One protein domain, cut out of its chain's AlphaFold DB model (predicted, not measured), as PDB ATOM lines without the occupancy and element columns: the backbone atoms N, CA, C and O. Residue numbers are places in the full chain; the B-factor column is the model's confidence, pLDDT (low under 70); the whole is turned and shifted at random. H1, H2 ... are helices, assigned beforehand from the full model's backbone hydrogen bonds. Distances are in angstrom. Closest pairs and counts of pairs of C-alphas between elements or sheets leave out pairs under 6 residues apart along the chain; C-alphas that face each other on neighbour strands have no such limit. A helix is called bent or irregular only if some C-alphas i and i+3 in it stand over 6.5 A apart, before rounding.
ATOM      1  N   PHE A 544      52.459  27.116 127.589       86.75
ATOM      2  CA  PHE A 544      52.799  26.205 128.698       86.75
ATOM      3  C   PHE A 544      51.647  26.110 129.699       86.75
ATOM      4  O   PHE A 544      50.788  26.986 129.734       86.75
ATOM      5  N   GLN A 545      51.672  25.088 130.561       87.94
ATOM      6  CA  GLN A 545      50.759  24.932 131.702       87.94
ATOM      7  C   GLN A 545      49.274  25.076 131.308       87.94
ATOM      8  O   GLN A 545      48.777  24.284 130.511       87.94
ATOM      9  N   LYS A 546      48.569  26.073 131.863       86.19
ATOM     10  CA  LYS A 546      47.124  26.275 131.688       86.19
ATOM     11  C   LYS A 546      46.729  26.516 130.218       86.19
ATOM     12  O   LYS A 546      45.921  25.735 129.728       86.19
ATOM     13  N   PRO A 547      47.295  27.499 129.482       87.50
ATOM     14  CA  PRO A 547      47.015  27.660 128.051       87.50
ATOM     15  C   PRO A 547      47.225  26.386 127.227       87.50
ATOM     16  O   PRO A 547      46.384  26.044 126.407       87.50
ATOM     17  N   LEU A 548      48.311  25.648 127.476       92.31
ATOM     18  CA  LEU A 548      48.580  24.396 126.764       92.31
ATOM     19  C   LEU A 548      47.500  23.336 127.031       92.31
ATOM     20  O   LEU A 548      47.052  22.682 126.093       92.31
ATOM     21  N   ALA A 549      47.060  23.192 128.286       89.75
ATOM     22  CA  ALA A 549      45.975  22.279 128.638       89.75
ATOM     23  C   ALA A 549      44.677  22.634 127.893       89.75
ATOM     24  O   ALA A 549      44.078  21.755 127.282       89.75
ATOM     25  N   ILE A 550      44.313  23.921 127.849       90.56
ATOM     26  CA  ILE A 550      43.111  24.401 127.146       90.56
ATOM     27  C   ILE A 550      43.194  24.103 125.640       90.56
ATOM     28  O   ILE A 550      42.235  23.600 125.061       90.56
ATOM     29  N   PHE A 551      44.338  24.362 124.997       94.44
ATOM     30  CA  PHE A 551      44.529  24.044 123.575       94.44
ATOM     31  C   PHE A 551      44.330  22.548 123.294       94.44
ATOM     32  O   PHE A 551      43.611  22.185 122.362       94.44
ATOM     33  N   LEU A 552      44.938  21.678 124.106       93.50
ATOM     34  CA  LEU A 552      44.800  20.227 123.962       93.50
ATOM     35  C   LEU A 552      43.357  19.762 124.220       93.50
ATOM     36  O   LEU A 552      42.852  18.916 123.485       93.50
ATOM     37  N   GLU A 553      42.674  20.334 125.214       92.56
ATOM     38  CA  GLU A 553      41.265  20.048 125.506       92.56
ATOM     39  C   GLU A 553      40.344  20.438 124.345       92.56
ATOM     40  O   GLU A 553      39.489  19.641 123.965       92.56
ATOM     41  N   ILE A 554      40.546  21.612 123.734       93.38
ATOM     42  CA  ILE A 554      39.763  22.062 122.572       93.38
ATOM     43  C   ILE A 554      39.956  21.111 121.393       93.38
ATOM     44  O   ILE A 554      38.974  20.652 120.805       93.38
ATOM     45  N   VAL A 555      41.211  20.777 121.066       94.19
ATOM     46  CA  VAL A 555      41.515  19.838 119.977       94.19
ATOM     47  C   VAL A 555      40.831  18.495 120.238       94.19
ATOM     48  O   VAL A 555      40.204  17.953 119.330       94.19
ATOM     49  N   LEU A 556      40.882  17.989 121.474       92.31
ATOM     50  CA  LEU A 556      40.284  16.711 121.865       92.31
ATOM     51  C   LEU A 556      38.748  16.736 121.881       92.31
ATOM     52  O   LEU A 556      38.129  15.757 121.463       92.31
ATOM     53  N   ASP A 557      38.110  17.822 122.326       91.31
ATOM     54  CA  ASP A 557      36.646  17.955 122.263       91.31
ATOM     55  C   ASP A 557      36.164  17.956 120.811       91.31
ATOM     56  O   ASP A 557      35.180  17.302 120.463       91.31
ATOM     57  N   TYR A 558      36.908  18.620 119.926       92.69
ATOM     58  CA  TYR A 558      36.592  18.675 118.504       92.69
ATOM     59  C   TYR A 558      36.734  17.302 117.826       92.69
ATOM     60  O   TYR A 558      35.940  16.981 116.941       92.69
ATOM     61  N   CYS A 559      37.626  16.428 118.317       88.56
ATOM     62  CA  CYS A 559      37.725  15.026 117.886       88.56
ATOM     63  C   CYS A 559      36.455  14.199 118.171       88.56
ATOM     64  O   CYS A 559      36.281  13.120 117.602       88.56
ATOM     65  N   LYS A 560      35.574  14.657 119.073       86.25
ATOM     66  CA  LYS A 560      34.323  13.971 119.449       86.25
ATOM     67  C   LYS A 560      33.105  14.433 118.635       86.25
ATOM     68  O   LYS A 560      31.992  13.988 118.920       86.25
ATOM     69  N   ARG A 561      33.270  15.356 117.677       84.50
ATOM     70  CA  ARG A 561      32.168  15.989 116.926       84.50
ATOM     71  C   ARG A 561      32.102  15.495 115.480       84.50
ATOM     72  O   ARG A 561      33.035  15.712 114.736       84.50
ATOM     73  N   ASN A 562      30.959  15.009 115.002       75.69
ATOM     74  CA  ASN A 562      30.780  14.547 113.610       75.69
ATOM     75  C   ASN A 562      30.630  15.686 112.565       75.69
ATOM     76  O   ASN A 562      29.674  15.694 111.791       75.69
ATOM     77  N   ASN A 563      31.507  16.693 112.554       84.38
ATOM     78  CA  ASN A 563      31.467  17.788 111.575       84.38
ATOM     79  C   ASN A 563      32.884  18.256 111.180       84.38
ATOM     80  O   ASN A 563      33.879  17.637 111.552       84.38
ATOM     81  N   LYS A 564      32.978  19.378 110.447       87.31
ATOM     82  CA  LYS A 564      34.240  20.023 110.018       87.31
ATOM     83  C   LYS A 564      35.282  20.225 111.138       87.31
ATOM     84  O   LYS A 564      36.462  20.384 110.844       87.31
ATOM     85  N   LYS A 565      34.879  20.185 112.415       90.12
ATOM     86  CA  LYS A 565      35.777  20.283 113.575       90.12
ATOM     87  C   LYS A 565      36.693  19.063 113.750       90.12
ATOM     88  O   LYS A 565      37.808  19.247 114.221       90.12
ATOM     89  N   ILE A 566      36.307  17.857 113.312       89.81
ATOM     90  CA  ILE A 566      37.246  16.712 113.308       89.81
ATOM     91  C   ILE A 566      38.457  17.021 112.426       89.81
ATOM     92  O   ILE A 566      39.591  16.722 112.789       89.81
ATOM     93  N   GLU A 567      38.236  17.642 111.271       90.06
ATOM     94  CA  GLU A 567      39.314  17.927 110.326       90.06
ATOM     95  C   GLU A 567      40.231  19.059 110.802       90.06
ATOM     96  O   GLU A 567      41.443  18.987 110.591       90.06
ATOM     97  N   PHE A 568      39.681  20.039 111.530       94.25
ATOM     98  CA  PHE A 568      40.474  20.981 112.326       94.25
ATOM     99  C   PHE A 568      41.420  20.227 113.267       94.25
ATOM    100  O   PHE A 568      42.626  20.471 113.246       94.25
ATOM    101  N   SER A 569      40.891  19.279 114.050       93.94
ATOM    102  CA  SER A 569      41.694  18.530 115.019       93.94
ATOM    103  C   SER A 569      42.780  17.707 114.344       93.94
ATOM    104  O   SER A 569      43.907  17.689 114.824       93.94
ATOM    105  N   ILE A 570      42.489  17.079 113.202       92.00
ATOM    106  CA  ILE A 570      43.490  16.327 112.431       92.00
ATOM    107  C   ILE A 570      44.636  17.239 112.002       92.00
ATOM    108  O   ILE A 570      45.794  16.872 112.181       92.00
ATOM    109  N   LYS A 571      44.339  18.437 111.483       94.31
ATOM    110  CA  LYS A 571      45.384  19.401 111.113       94.31
ATOM    111  C   LYS A 571      46.180  19.914 112.305       94.31
ATOM    112  O   LYS A 571      47.391  20.069 112.176       94.31
ATOM    113  N   ALA A 572      45.535  20.132 113.447       95.38
ATOM    114  CA  ALA A 572      46.230  20.516 114.672       95.38
ATOM    115  C   ALA A 572      47.167  19.404 115.166       95.38
ATOM    116  O   ALA A 572      48.326  19.670 115.474       95.38
ATOM    117  N   ILE A 573      46.697  18.153 115.178       93.81
ATOM    118  CA  ILE A 573      47.483  16.978 115.580       93.81
ATOM    119  C   ILE A 573      48.673  16.765 114.639       93.81
ATOM    120  O   ILE A 573      49.785  16.542 115.111       93.81
ATOM    121  N   ASP A 574      48.459  16.879 113.327       91.44
ATOM    122  CA  ASP A 574      49.518  16.779 112.315       91.44
ATOM    123  C   ASP A 574      50.567  17.892 112.493       91.44
ATOM    124  O   ASP A 574      51.768  17.633 112.451       91.44
ATOM    125  N   GLY A 575      50.125  19.117 112.802       90.00
ATOM    126  CA  GLY A 575      51.009  20.256 113.062       90.00
ATOM    127  C   GLY A 575      51.863  20.131 114.329       90.00
ATOM    128  O   GLY A 575      52.917  20.756 114.398       90.00
ATOM    129  N   MET A 576      51.451  19.317 115.309       91.12
ATOM    130  CA  MET A 576      52.208  19.059 116.546       91.12
ATOM    131  C   MET A 576      52.850  17.666 116.608       91.12
ATOM    132  O   MET A 576      53.279  17.233 117.680       91.12
ATOM    133  N   ASN A 577      52.924  16.958 115.474       86.19
ATOM    134  CA  ASN A 577      53.351  15.558 115.400       86.19
ATOM    135  C   ASN A 577      54.727  15.305 116.038       86.19
ATOM    136  O   ASN A 577      54.907  14.310 116.741       86.19
ATOM    137  N   ASP A 578      55.670  16.241 115.881       85.81
ATOM    138  CA  ASP A 578      57.020  16.108 116.436       85.81
ATOM    139  C   ASP A 578      57.035  16.024 117.959       85.81
ATOM    140  O   ASP A 578      57.966  15.449 118.510       85.81
ATOM    141  N   ARG A 579      56.019  16.567 118.640       86.44
ATOM    142  CA  ARG A 579      55.948  16.661 120.104       86.44
ATOM    143  C   ARG A 579      54.757  15.943 120.718       86.44
ATOM    144  O   ARG A 579      54.602  15.971 121.935       86.44
ATOM    145  N   LEU A 580      53.953  15.242 119.917       85.44
ATOM    146  CA  LEU A 580      52.827  14.442 120.414       85.44
ATOM    147  C   LEU A 580      53.242  13.514 121.560       85.44
ATOM    148  O   LEU A 580      52.484  13.338 122.512       85.44
ATOM    149  N   TYR A 581      54.463  12.970 121.499       82.88
ATOM    150  CA  TYR A 581      54.977  12.040 122.501       82.88
ATOM    151  C   TYR A 581      55.051  12.612 123.924       82.88
ATOM    152  O   TYR A 581      55.083  11.851 124.888       82.88
ATOM    153  N   GLU A 582      55.073  13.937 124.064       86.69
ATOM    154  CA  GLU A 582      55.098  14.623 125.354       86.69
ATOM    155  C   GLU A 582      53.724  14.633 126.043       86.69
ATOM    156  O   GLU A 582      53.636  14.940 127.232       86.69
ATOM    157  N   PHE A 583      52.653  14.250 125.334       88.81
ATOM    158  CA  PHE A 583      51.272  14.315 125.820       88.81
ATOM    159  C   PHE A 583      50.558  12.942 125.827       88.81
ATOM    160  O   PHE A 583      49.553  12.768 125.129       88.81
ATOM    161  N   PRO A 584      50.996  11.956 126.642       82.75
ATOM    162  CA  PRO A 584      50.389  10.621 126.666       82.75
ATOM    163  C   PRO A 584      48.883  10.621 126.971       82.75
ATOM    164  O   PRO A 584      48.119   9.909 126.328       82.75
ATOM    165  N   ASN A 585      48.426  11.462 127.904       84.31
ATOM    166  CA  ASN A 585      47.005  11.536 128.271       84.31
ATOM    167  C   ASN A 585      46.133  12.077 127.129       84.31
ATOM    168  O   ASN A 585      45.007  11.622 126.936       84.31
ATOM    169  N   PHE A 586      46.656  13.032 126.355       88.50
ATOM    170  CA  PHE A 586      45.968  13.552 125.178       88.50
ATOM    171  C   PHE A 586      45.857  12.470 124.100       88.50
ATOM    172  O   PHE A 586      44.767  12.227 123.589       88.50
ATOM    173  N   ILE A 587      46.960  11.764 123.817       85.12
ATOM    174  CA  ILE A 587      46.973  10.646 122.866       85.12
ATOM    175  C   ILE A 587      45.986   9.547 123.289       85.12
ATOM    176  O   ILE A 587      45.240   9.058 122.448       85.12
ATOM    177  N   TYR A 588      45.924   9.199 124.580       83.00
ATOM    178  CA  TYR A 588      44.938   8.248 125.106       83.00
ATOM    179  C   TYR A 588      43.509   8.671 124.734       83.00
ATOM    180  O   TYR A 588      42.753   7.896 124.150       83.00
ATOM    181  N   GLY A 589      43.155   9.935 124.985       84.12
ATOM    182  CA  GLY A 589      41.819  10.442 124.676       84.12
ATOM    183  C   GLY A 589      41.506  10.569 123.179       84.12
ATOM    184  O   GLY A 589      40.329  10.583 122.816       84.12
ATOM    185  N   LEU A 590      42.512  10.596 122.292       84.69
ATOM    186  CA  LEU A 590      42.283  10.493 120.844       84.69
ATOM    187  C   LEU A 590      41.704   9.129 120.453       84.69
ATOM    188  O   LEU A 590      40.865   9.064 119.552       84.69
ATOM    189  N   PHE A 591      42.115   8.050 121.119       78.12
ATOM    190  CA  PHE A 591      41.647   6.698 120.801       78.12
ATOM    191  C   PHE A 591      40.220   6.423 121.278       78.12
ATOM    192  O   PHE A 591      39.535   5.596 120.680       78.12
ATOM    193  N   ASP A 592      39.748   7.172 122.274       75.69
ATOM    194  CA  ASP A 592      38.355   7.160 122.736       75.69
ATOM    195  C   ASP A 592      37.456   8.146 121.951       75.69
ATOM    196  O   ASP A 592      36.295   8.368 122.306       75.69
ATOM    197  N   SER A 593      37.972   8.758 120.878       81.44
ATOM    198  CA  SER A 593      37.258   9.752 120.065       81.44
ATOM    199  C   SER A 593      36.704   9.184 118.748       81.44
ATOM    200  O   SER A 593      37.002   8.062 118.338       81.44
ATOM    201  N   GLN A 594      35.913   9.990 118.030       81.38
ATOM    202  CA  GLN A 594      35.332   9.597 116.739       81.38
ATOM    203  C   GLN A 594      36.373   9.501 115.613       81.38
ATOM    204  O   GLN A 594      36.087   8.906 114.574       81.38
ATOM    205  N   ILE A 595      37.594  10.013 115.813       81.69
ATOM    206  CA  ILE A 595      38.684   9.911 114.830       81.69
ATOM    207  C   ILE A 595      38.984   8.450 114.488       81.69
ATOM    208  O   ILE A 595      39.280   8.158 113.333       81.69
ATOM    209  N   LEU A 596      38.832   7.519 115.437       82.19
ATOM    210  CA  LEU A 596      39.024   6.094 115.169       82.19
ATOM    211  C   LEU A 596      38.090   5.579 114.071       82.19
ATOM    212  O   LEU A 596      38.510   4.774 113.249       82.19
ATOM    213  N   LEU A 597      36.852   6.071 114.013       81.00
ATOM    214  CA  LEU A 597      35.865   5.635 113.027       81.00
ATOM    215  C   LEU A 597      36.176   6.180 111.628       81.00
ATOM    216  O   LEU A 597      36.123   5.435 110.646       81.00
ATOM    217  N   PHE A 598      36.510   7.471 111.537       81.12
ATOM    218  CA  PHE A 598      36.636   8.179 110.257       81.12
ATOM    219  C   PHE A 598      38.062   8.211 109.695       81.12
ATOM    220  O   PHE A 598      38.234   8.174 108.480       81.12
ATOM    221  N   TYR A 599      39.082   8.245 110.556       85.62
ATOM    222  CA  TYR A 599      40.492   8.398 110.181       85.62
ATOM    223  C   TYR A 599      41.419   7.399 110.910       85.62
ATOM    224  O   TYR A 599      42.432   7.801 111.496       85.62
ATOM    225  N   PRO A 600      41.137   6.083 110.865       84.19
ATOM    226  CA  PRO A 600      41.943   5.088 111.574       84.19
ATOM    227  C   PRO A 600      43.383   4.977 111.041       84.19
ATOM    228  O   PRO A 600      44.298   4.724 111.820       84.19
ATOM    229  N   ASP A 601      43.616   5.231 109.747       84.88
ATOM    230  CA  ASP A 601      44.967   5.235 109.158       84.88
ATOM    231  C   ASP A 601      45.854   6.349 109.740       84.88
ATOM    232  O   ASP A 601      47.067   6.187 109.882       84.88
ATOM    233  N   PHE A 602      45.255   7.494 110.085       86.62
ATOM    234  CA  PHE A 602      45.968   8.612 110.702       86.62
ATOM    235  C   PHE A 602      46.387   8.269 112.135       86.62
ATOM    236  O   PHE A 602      47.549   8.449 112.498       86.62
ATOM    237  N   LEU A 603      45.477   7.684 112.921       84.69
ATOM    238  CA  LEU A 603      45.787   7.205 114.270       84.69
ATOM    239  C   LEU A 603      46.843   6.100 114.265       84.69
ATOM    240  O   LEU A 603      47.718   6.094 115.126       84.69
ATOM    241  N   LEU A 604      46.819   5.203 113.277       84.06
ATOM    242  CA  LEU A 604      47.814   4.140 113.159       84.06
ATOM    243  C   LEU A 604      49.231   4.699 112.948       84.06
ATOM    244  O   LEU A 604      50.171   4.222 113.582       84.06
ATOM    245  N   LYS A 605      49.389   5.767 112.156       85.31
ATOM    246  CA  LYS A 605      50.678   6.476 112.018       85.31
ATOM    247  C   LYS A 605      51.148   7.092 113.336       85.31
ATOM    248  O   LYS A 605      52.338   7.044 113.642       85.31
ATOM    249  N   ILE A 606      50.226   7.651 114.123       84.81
ATOM    250  CA  ILE A 606      50.543   8.199 115.450       84.81
ATOM    251  C   ILE A 606      51.014   7.074 116.373       84.81
ATOM    252  O   ILE A 606      52.060   7.205 117.000       84.81
ATOM    253  N   VAL A 607      50.308   5.941 116.398       81.94
ATOM    254  CA  VAL A 607      50.690   4.749 117.169       81.94
ATOM    255  C   VAL A 607      52.093   4.266 116.781       81.94
ATOM    256  O   VAL A 607      52.931   4.056 117.655       81.94
ATOM    257  N   GLU A 608      52.398   4.143 115.487       82.19
ATOM    258  CA  GLU A 608      53.735   3.759 115.007       82.19
ATOM    259  C   GLU A 608      54.832   4.739 115.443       82.19
ATOM    260  O   GLU A 608      55.932   4.323 115.818       82.19
ATOM    261  N   ASN A 609      54.541   6.040 115.431       82.00
ATOM    262  CA  ASN A 609      55.462   7.058 115.930       82.00
ATOM    263  C   ASN A 609      55.656   6.956 117.452       82.00
ATOM    264  O   ASN A 609      56.790   7.066 117.924       82.00
ATOM    265  N   CYS A 610      54.595   6.666 118.210       79.19
ATOM    266  CA  CYS A 610      54.669   6.410 119.648       79.19
ATOM    267  C   CYS A 610      55.567   5.203 119.970       79.19
ATOM    268  O   CYS A 610      56.395   5.292 120.878       79.19
ATOM    269  N   TYR A 611      55.480   4.117 119.187       77.44
ATOM    270  CA  TYR A 611      56.385   2.966 119.315       77.44
ATOM    271  C   TYR A 611      57.844   3.344 119.063       77.44
ATOM    272  O   TYR A 611      58.712   2.996 119.859       77.44
ATOM    273  N   LYS A 612      58.128   4.088 117.983       80.00
ATOM    274  CA  LYS A 612      59.497   4.536 117.660       80.00
ATOM    275  C   LYS A 612      60.111   5.397 118.765       80.00
ATOM    276  O   LYS A 612      61.326   5.386 118.937       80.00
ATOM    277  N   LYS A 613      59.284   6.153 119.491       79.31
ATOM    278  CA  LYS A 613      59.700   7.035 120.589       79.31
ATOM    279  C   LYS A 613      59.686   6.359 121.968       79.31
ATOM    280  O   LYS A 613      60.129   6.983 122.924       79.31
ATOM    281  N   GLY A 614      59.230   5.107 122.075       71.88
ATOM    282  CA  GLY A 614      59.262   4.327 123.318       71.88
ATOM    283  C   GLY A 614      58.315   4.827 124.414       71.88
ATOM    284  O   GLY A 614      58.655   4.757 125.591       71.88
ATOM    285  N   ILE A 615      57.148   5.364 124.045       72.00
ATOM    286  CA  ILE A 615      56.179   5.911 125.010       72.00
ATOM    287  C   ILE A 615      55.440   4.776 125.724       72.00
ATOM    288  O   ILE A 615      54.896   3.882 125.078       72.00
ATOM    289  N   ILE A 616      55.352   4.859 127.051       66.50
ATOM    290  CA  ILE A 616      54.579   3.931 127.882       66.50
ATOM    291  C   ILE A 616      53.293   4.632 128.326       66.50
ATOM    292  O   ILE A 616      53.341   5.692 128.949       66.50
ATOM    293  N   PHE A 617      52.142   4.036 128.021       67.06
ATOM    294  CA  PHE A 617      50.827   4.544 128.417       67.06
ATOM    295  C   PHE A 617      50.354   3.818 129.677       67.06
ATOM    296  O   PHE A 617      50.253   2.597 129.664       67.06
ATOM    297  N   ASN A 618      50.076   4.551 130.764       60.34
ATOM    298  CA  ASN A 618      49.522   4.014 132.022       60.34
ATOM    299  C   ASN A 618      50.192   2.722 132.543       60.34
ATOM    300  O   ASN A 618      49.520   1.851 133.084       60.34
ATOM    301  N   ASN A 619      51.516   2.590 132.397       58.16
ATOM    302  CA  ASN A 619      52.289   1.387 132.753       58.16
ATOM    303  C   ASN A 619      51.880   0.086 132.025       58.16
ATOM    304  O   ASN A 619      52.413  -0.972 132.355       58.16
ATOM    305  N   ASP A 620      51.018   0.155 131.006       64.50
ATOM    306  CA  ASP A 620      50.600  -0.985 130.192       64.50
ATOM    307  C   ASP A 620      51.313  -0.967 128.838       64.50
ATOM    308  O   ASP A 620      50.938  -0.269 127.894       64.50
ATOM    309  N   ILE A 621      52.341  -1.804 128.719       61.56
ATOM    310  CA  ILE A 621      53.095  -1.993 127.469       61.56
ATOM    311  C   ILE A 621      52.183  -2.554 126.360       61.56
ATOM    312  O   ILE A 621      52.380  -2.256 125.186       61.56
ATOM    313  N   GLN A 622      51.141  -3.306 126.734       66.50
ATOM    314  CA  GLN A 622      50.197  -3.939 125.805       66.50
ATOM    315  C   GLN A 622      49.082  -3.003 125.311       66.50
ATOM    316  O   GLN A 622      48.350  -3.360 124.387       66.50
ATOM    317  N   TYR A 623      48.922  -1.810 125.892       73.38
ATOM    318  CA  TYR A 623      47.821  -0.908 125.536       73.38
ATOM    319  C   TYR A 623      47.942  -0.383 124.095       73.38
ATOM    320  O   TYR A 623      46.956  -0.331 123.358       73.38
ATOM    321  N   LEU A 624      49.165  -0.071 123.653       71.94
ATOM    322  CA  LEU A 624      49.421   0.334 122.269       71.94
ATOM    323  C   LEU A 624      49.141  -0.794 121.267       71.94
ATOM    324  O   LEU A 624      48.615  -0.512 120.190       71.94
ATOM    325  N   ASP A 625      49.420  -2.051 121.632       74.31
ATOM    326  CA  ASP A 625      49.147  -3.207 120.766       74.31
ATOM    327  C   ASP A 625      47.632  -3.375 120.578       74.31
ATOM    328  O   ASP A 625      47.146  -3.487 119.453       74.31
ATOM    329  N   GLN A 626      46.861  -3.256 121.665       77.44
ATOM    330  CA  GLN A 626      45.394  -3.298 121.616       77.44
ATOM    331  C   GLN A 626      44.802  -2.174 120.755       77.44
ATOM    332  O   GLN A 626      43.837  -2.388 120.016       77.44
ATOM    333  N   ILE A 627      45.355  -0.963 120.835       77.12
ATOM    334  CA  ILE A 627      44.913   0.164 120.004       77.12
ATOM    335  C   ILE A 627      45.272  -0.058 118.538       77.12
ATOM    336  O   ILE A 627      44.454   0.224 117.657       77.12
ATOM    337  N   LYS A 628      46.479  -0.558 118.262       81.31
ATOM    338  CA  LYS A 628      46.919  -0.884 116.907       81.31
ATOM    339  C   LYS A 628      45.964  -1.890 116.263       81.31
ATOM    340  O   LYS A 628      45.513  -1.659 115.141       81.31
ATOM    341  N   ASP A 629      45.580  -2.927 117.001       81.69
ATOM    342  CA  ASP A 629      44.599  -3.918 116.558       81.69
ATOM    343  C   ASP A 629      43.214  -3.296 116.333       81.69
ATOM    344  O   ASP A 629      42.577  -3.561 115.313       81.69
ATOM    345  N   LYS A 630      42.753  -2.404 117.224       82.44
ATOM    346  CA  LYS A 630      41.499  -1.649 117.026       82.44
ATOM    347  C   LYS A 630      41.526  -0.813 115.742       82.44
ATOM    348  O   LYS A 630      40.555  -0.842 114.987       82.44
ATOM    349  N   CYS A 631      42.625  -0.110 115.466       82.69
ATOM    350  CA  CYS A 631      42.780   0.689 114.247       82.69
ATOM    351  C   CYS A 631      42.750  -0.200 112.995       82.69
ATOM    352  O   CYS A 631      41.996   0.079 112.063       82.69
ATOM    353  N   LEU A 632      43.508  -1.303 112.985       84.50
ATOM    354  CA  LEU A 632      43.539  -2.264 111.874       84.50
ATOM    355  C   LEU A 632      42.168  -2.905 111.619       84.50
ATOM    356  O   LEU A 632      41.738  -3.015 110.469       84.50
ATOM    357  N   ASN A 633      41.456  -3.276 112.682       84.25
ATOM    358  CA  ASN A 633      40.101  -3.812 112.586       84.25
ATOM    359  C   ASN A 633      39.136  -2.790 111.978       84.25
ATOM    360  O   ASN A 633      38.381  -3.136 111.069       84.25
ATOM    361  N   GLN A 634      39.201  -1.525 112.403       83.25
ATOM    362  CA  GLN A 634      38.350  -0.475 111.847       83.25
ATOM    363  C   GLN A 634      38.676  -0.171 110.376       83.25
ATOM    364  O   GLN A 634      37.762   0.011 109.573       83.25
ATOM    365  N   ILE A 635      39.955  -0.199 109.979       83.25
ATOM    366  CA  ILE A 635      40.367  -0.085 108.568       83.25
ATOM    367  C   ILE A 635      39.744  -1.210 107.735       83.25
ATOM    368  O   ILE A 635      39.221  -0.966 106.646       83.25
ATOM    369  N   ASN A 636      39.770  -2.442 108.244       81.25
ATOM    370  CA  ASN A 636      39.177  -3.590 107.562       81.25
ATOM    371  C   ASN A 636      37.649  -3.467 107.454       81.25
ATOM    372  O   ASN A 636      37.101  -3.730 106.385       81.25
ATOM    373  N   ILE A 637      36.973  -2.999 108.507       81.88
ATOM    374  CA  ILE A 637      35.529  -2.712 108.488       81.88
ATOM    375  C   ILE A 637      35.203  -1.657 107.423       81.88
ATOM    376  O   ILE A 637      34.334  -1.890 106.583       81.88
ATOM    377  N   ASN A 638      35.939  -0.543 107.389       81.25
ATOM    378  CA  ASN A 638      35.728   0.528 106.411       81.25
ATOM    379  C   ASN A 638      35.977   0.034 104.968       81.25
ATOM    380  O   ASN A 638      35.228   0.380 104.052       81.25
ATOM    381  N   LYS A 639      36.982  -0.829 104.749       78.88
ATOM    382  CA  LYS A 639      37.226  -1.478 103.447       78.88
ATOM    383  C   LYS A 639      36.071  -2.393 103.036       78.88
ATOM    384  O   LYS A 639      35.619  -2.303 101.898       78.88
ATOM    385  N   MET A 640      35.566  -3.226 103.946       73.44
ATOM    386  CA  MET A 640      34.435  -4.126 103.682       73.44
ATOM    387  C   MET A 640      33.149  -3.351 103.367       73.44
ATOM    388  O   MET A 640      32.482  -3.653 102.380       73.44
ATOM    389  N   GLN A 641      32.848  -2.292 104.123       74.31
ATOM    390  CA  GLN A 641      31.698  -1.420 103.863       74.31
ATOM    391  C   GLN A 641      31.809  -0.693 102.517       74.31
ATOM    392  O   GLN A 641      30.822  -0.582 101.792       74.31
ATOM    393  N   ASN A 642      33.006  -0.240 102.133       70.50
ATOM    394  CA  ASN A 642      33.231   0.358 100.815       70.50
ATOM    395  C   ASN A 642      33.072  -0.659  99.677       70.50
ATOM    396  O   ASN A 642      32.543  -0.307  98.623       70.50
ATOM    397  N   ILE A 643      33.477  -1.916  99.876       72.06
ATOM    398  CA  ILE A 643      33.248  -2.996  98.906       72.06
ATOM    399  C   ILE A 643      31.748  -3.283  98.772       72.06
ATOM    400  O   ILE A 643      31.253  -3.333  97.648       72.06
ATOM    401  N   GLU A 644      31.005  -3.391  99.875       65.88
ATOM    402  CA  GLU A 644      29.547  -3.580  99.847       65.88
ATOM    403  C   GLU A 644      28.811  -2.395  99.208       65.88
ATOM    404  O   GLU A 644      27.887  -2.587  98.415       65.88
ATOM    405  N   ASN A 645      29.221  -1.161  99.509       64.88
ATOM    406  CA  ASN A 645      28.640   0.041  98.914       64.88
ATOM    407  C   ASN A 645      28.951   0.136  97.418       64.88
ATOM    408  O   ASN A 645      28.060   0.460  96.634       64.88
ATOM    409  N   ASN A 646      30.164  -0.232  96.997       61.06
ATOM    410  CA  ASN A 646      30.511  -0.337  95.584       61.06
ATOM    411  C   ASN A 646      29.723  -1.461  94.900       61.06
ATOM    412  O   ASN A 646      29.182  -1.238  93.824       61.06
ATOM    413  N   GLN A 647      29.559  -2.633  95.518       59.03
ATOM    414  CA  GLN A 647      28.714  -3.710  94.986       59.03
ATOM    415  C   GLN A 647      27.242  -3.285  94.874       59.03
ATOM    416  O   GLN A 647      26.599  -3.568  93.860       59.03
ATOM    417  N   LYS A 648      26.706  -2.533  95.843       58.53
ATOM    418  CA  LYS A 648      25.364  -1.925  95.772       58.53
ATOM    419  C   LYS A 648      25.267  -0.849  94.686       58.53
ATOM    420  O   LYS A 648      24.238  -0.738  94.025       58.53
ATOM    421  N   PHE A 649      26.325  -0.075  94.458       58.03
ATOM    422  CA  PHE A 649      26.390   0.915  93.382       58.03
ATOM    423  C   PHE A 649      26.456   0.249  91.998       58.03
ATOM    424  O   PHE A 649      25.683   0.610  91.113       58.03
ATOM    425  N   TYR A 650      27.299  -0.772  91.816       54.41
ATOM    426  CA  TYR A 650      27.404  -1.533  90.567       54.41
ATOM    427  C   TYR A 650      26.144  -2.350  90.267       54.41
ATOM    428  O   TYR A 650      25.711  -2.349  89.125       54.41
ATOM    429  N   SER A 651      25.496  -2.953  91.267       56.25
ATOM    430  CA  SER A 651      24.204  -3.647  91.084       56.25
ATOM    431  C   SER A 651      23.026  -2.704  90.807       56.25
ATOM    432  O   SER A 651      22.045  -3.118  90.191       56.25
ATOM    433  N   ARG A 652      23.109  -1.430  91.223       54.69
ATOM    434  CA  ARG A 652      22.144  -0.385  90.836       54.69
ATOM    435  C   ARG A 652      22.420   0.210  89.454       54.69
ATOM    436  O   ARG A 652      21.475   0.629  88.796       54.69
ATOM    437  N   LYS A 653      23.685   0.289  89.027       50.72
ATOM    438  CA  LYS A 653      24.093   0.934  87.765       50.72
ATOM    439  C   LYS A 653      24.170  -0.034  86.579       50.72
ATOM    440  O   LYS A 653      23.906   0.375  85.457       50.72
ATOM    441  N   PHE A 654      24.475  -1.302  86.832       55.66
ATOM    442  CA  PHE A 654      24.331  -2.408  85.891       55.66
ATOM    443  C   PHE A 654      23.345  -3.388  86.512       55.66
ATOM    444  O   PHE A 654      23.659  -4.072  87.487       55.66
ATOM    445  N   GLY A 655      22.122  -3.431  85.982       53.00
ATOM    446  CA  GLY A 655      21.158  -4.432  86.420       53.00
ATOM    447  C   GLY A 655      21.735  -5.832  86.198       53.00
ATOM    448  O   GLY A 655      22.504  -6.046  85.261       53.00
ATOM    449  N   LEU A 656      21.339  -6.804  87.023       55.91
ATOM    450  CA  LEU A 656      21.728  -8.223  86.896       55.91
ATOM    451  C   LEU A 656      21.633  -8.769  85.452       55.91
ATOM    452  O   LEU A 656      22.367  -9.680  85.085       55.91
ATOM    453  N   ILE A 657      20.768  -8.179  84.621       55.75
ATOM    454  CA  ILE A 657      20.568  -8.501  83.202       55.75
ATOM    455  C   ILE A 657      21.758  -8.088  82.314       55.75
ATOM    456  O   ILE A 657      22.091  -8.818  81.381       55.75
ATOM    457  N   ASP A 658      22.428  -6.968  82.591       54.94
ATOM    458  CA  ASP A 658      23.540  -6.471  81.766       54.94
ATOM    459  C   ASP A 658      24.852  -7.197  82.079       54.94
ATOM    460  O   ASP A 658      25.634  -7.491  81.177       54.94
ATOM    461  N   ILE A 659      25.050  -7.601  83.337       56.22
ATOM    462  CA  ILE A 659      26.182  -8.447  83.746       56.22
ATOM    463  C   ILE A 659      26.038  -9.861  83.149       56.22
ATOM    464  O   ILE A 659      27.014 -10.427  82.658       56.22
ATOM    465  N   LEU A 660      24.815 -10.408  83.104       56.09
ATOM    466  CA  LEU A 660      24.524 -11.694  82.452       56.09
ATOM    467  C   LEU A 660      24.607 -11.642  80.917       56.09
ATOM    468  O   LEU A 660      24.810 -12.682  80.296       56.09
ATOM    469  N   ARG A 661      24.468 -10.462  80.295       56.56
ATOM    470  CA  ARG A 661      24.728 -10.259  78.857       56.56
ATOM    471  C   ARG A 661      26.209 -10.104  78.525       56.56
ATOM    472  O   ARG A 661      26.585 -10.437  77.415       56.56
ATOM    473  N   PHE A 662      27.020  -9.584  79.444       59.72
ATOM    474  CA  PHE A 662      28.459  -9.392  79.231       59.72
ATOM    475  C   PHE A 662      29.275 -10.677  79.468       59.72
ATOM    476  O   PHE A 662      30.348 -10.843  78.899       59.72
ATOM    477  N   LEU A 663      28.774 -11.591  80.308       60.47
ATOM    478  CA  LEU A 663      29.389 -12.900  80.588       60.47
ATOM    479  C   LEU A 663      28.999 -14.008  79.589       60.47
ATOM    480  O   LEU A 663      29.467 -15.138  79.730       60.47
ATOM    481  N   LYS A 664      28.129 -13.708  78.623       51.41
ATOM    482  CA  LYS A 664      27.633 -14.627  77.595       51.41
ATOM    483  C   LYS A 664      28.174 -14.202  76.240       51.41
ATOM    484  O   LYS A 664      28.510 -15.110  75.450       51.41
TER     485      LYS A 664
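This is residues 544 to 664 of the 664 residues of the protein "Transcriptional protein, putative" of Ichthyophthirius multifiliis (strain G5) (UniProt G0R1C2). A loose head of helices H1 to H6 lies to one side of the first part of one long helix, H7, which packs on the head through H6 and H5 and whose residues 639 to 649 stick out as a free arm with the small helix H8 at its tip. H6 and the first part of H7 form a helical hairpin on one side of the head, H1 and H2 make the side away from H7, and the short helices H3, H4 and H5 lie between. The printed part has 121 residues with eight named helices, H1 to H8 in order along the chain, and no named strand; the class is all helix. The whole is loose, with a radius of gyration of the C-alphas of 19.5 A, and it spans 69 by 31 by 20 A, the arm making much of the length.

H7, residues 623 to 653, is the longest helix at 44.6 A, from C-alpha 623 at (47.821, -0.908, 125.536) to C-alpha 653 at (24.093, 0.934, 87.765). H6, residues 600 to 613, measures 20.0 A. H1, residues 545 to 558, measures 20.3 A and begins with C-alpha 545 at (50.759, 24.932, 131.702). H2, residues 564 to 575, measures 17.0 A. The shorter helices are H3, residues 577 to 582; H4, residues 584 to 591; H5, residues 595 to 598; and H8, residues 656 to 662. H3 is irregular: C-alphas 578 and 581 are 7.6 A apart.

H7 touches H6 with residues 624 to 635 alone, in a hairpin at a shallow tilt of 23 degrees, opposite ways; the closest C-alphas, of Pro 600 and Cys 631, are 5.2 A apart. H7 only just touches H5, with 3 pairs of C-alphas within 8 A, the closest those of Leu 596 and Cys 631 at 6.6 A. H6 only just touches H3, also with 3 pairs, the closest those of Tyr 581 and Cys 610 at 6.3 A. H1 touches H4 at a shallow tilt of 9 degrees, the same way, closest at the C-alphas of Leu 556 and Leu 590, 6.6 A. H1 touches H2 at a steep tilt of 46 degrees, closest at Val 555 and Ser 569, their C-alphas 5.1 A apart. H2 and H6 are near each other; H1 and H7 are apart. H7 and H8 meet only through their link. In H1, H2, H6, H7 and H8 every O i to N i+4 pair is within hydrogen-bond range; H4 has 3 of 4, H3 has 0 of 2 but 2 of 3 O i to N i+3 pairs, and H5 is too short for an O i to N i+4 pair.

The two C-alphas farthest apart, of Gln 545 and Lys 664, lie 70.9 A apart. The printed part has no cut, and no link is long. Mean pLDDT of the printed part is 78.5; residues 616 to 622 and 644 to 664 are under 70.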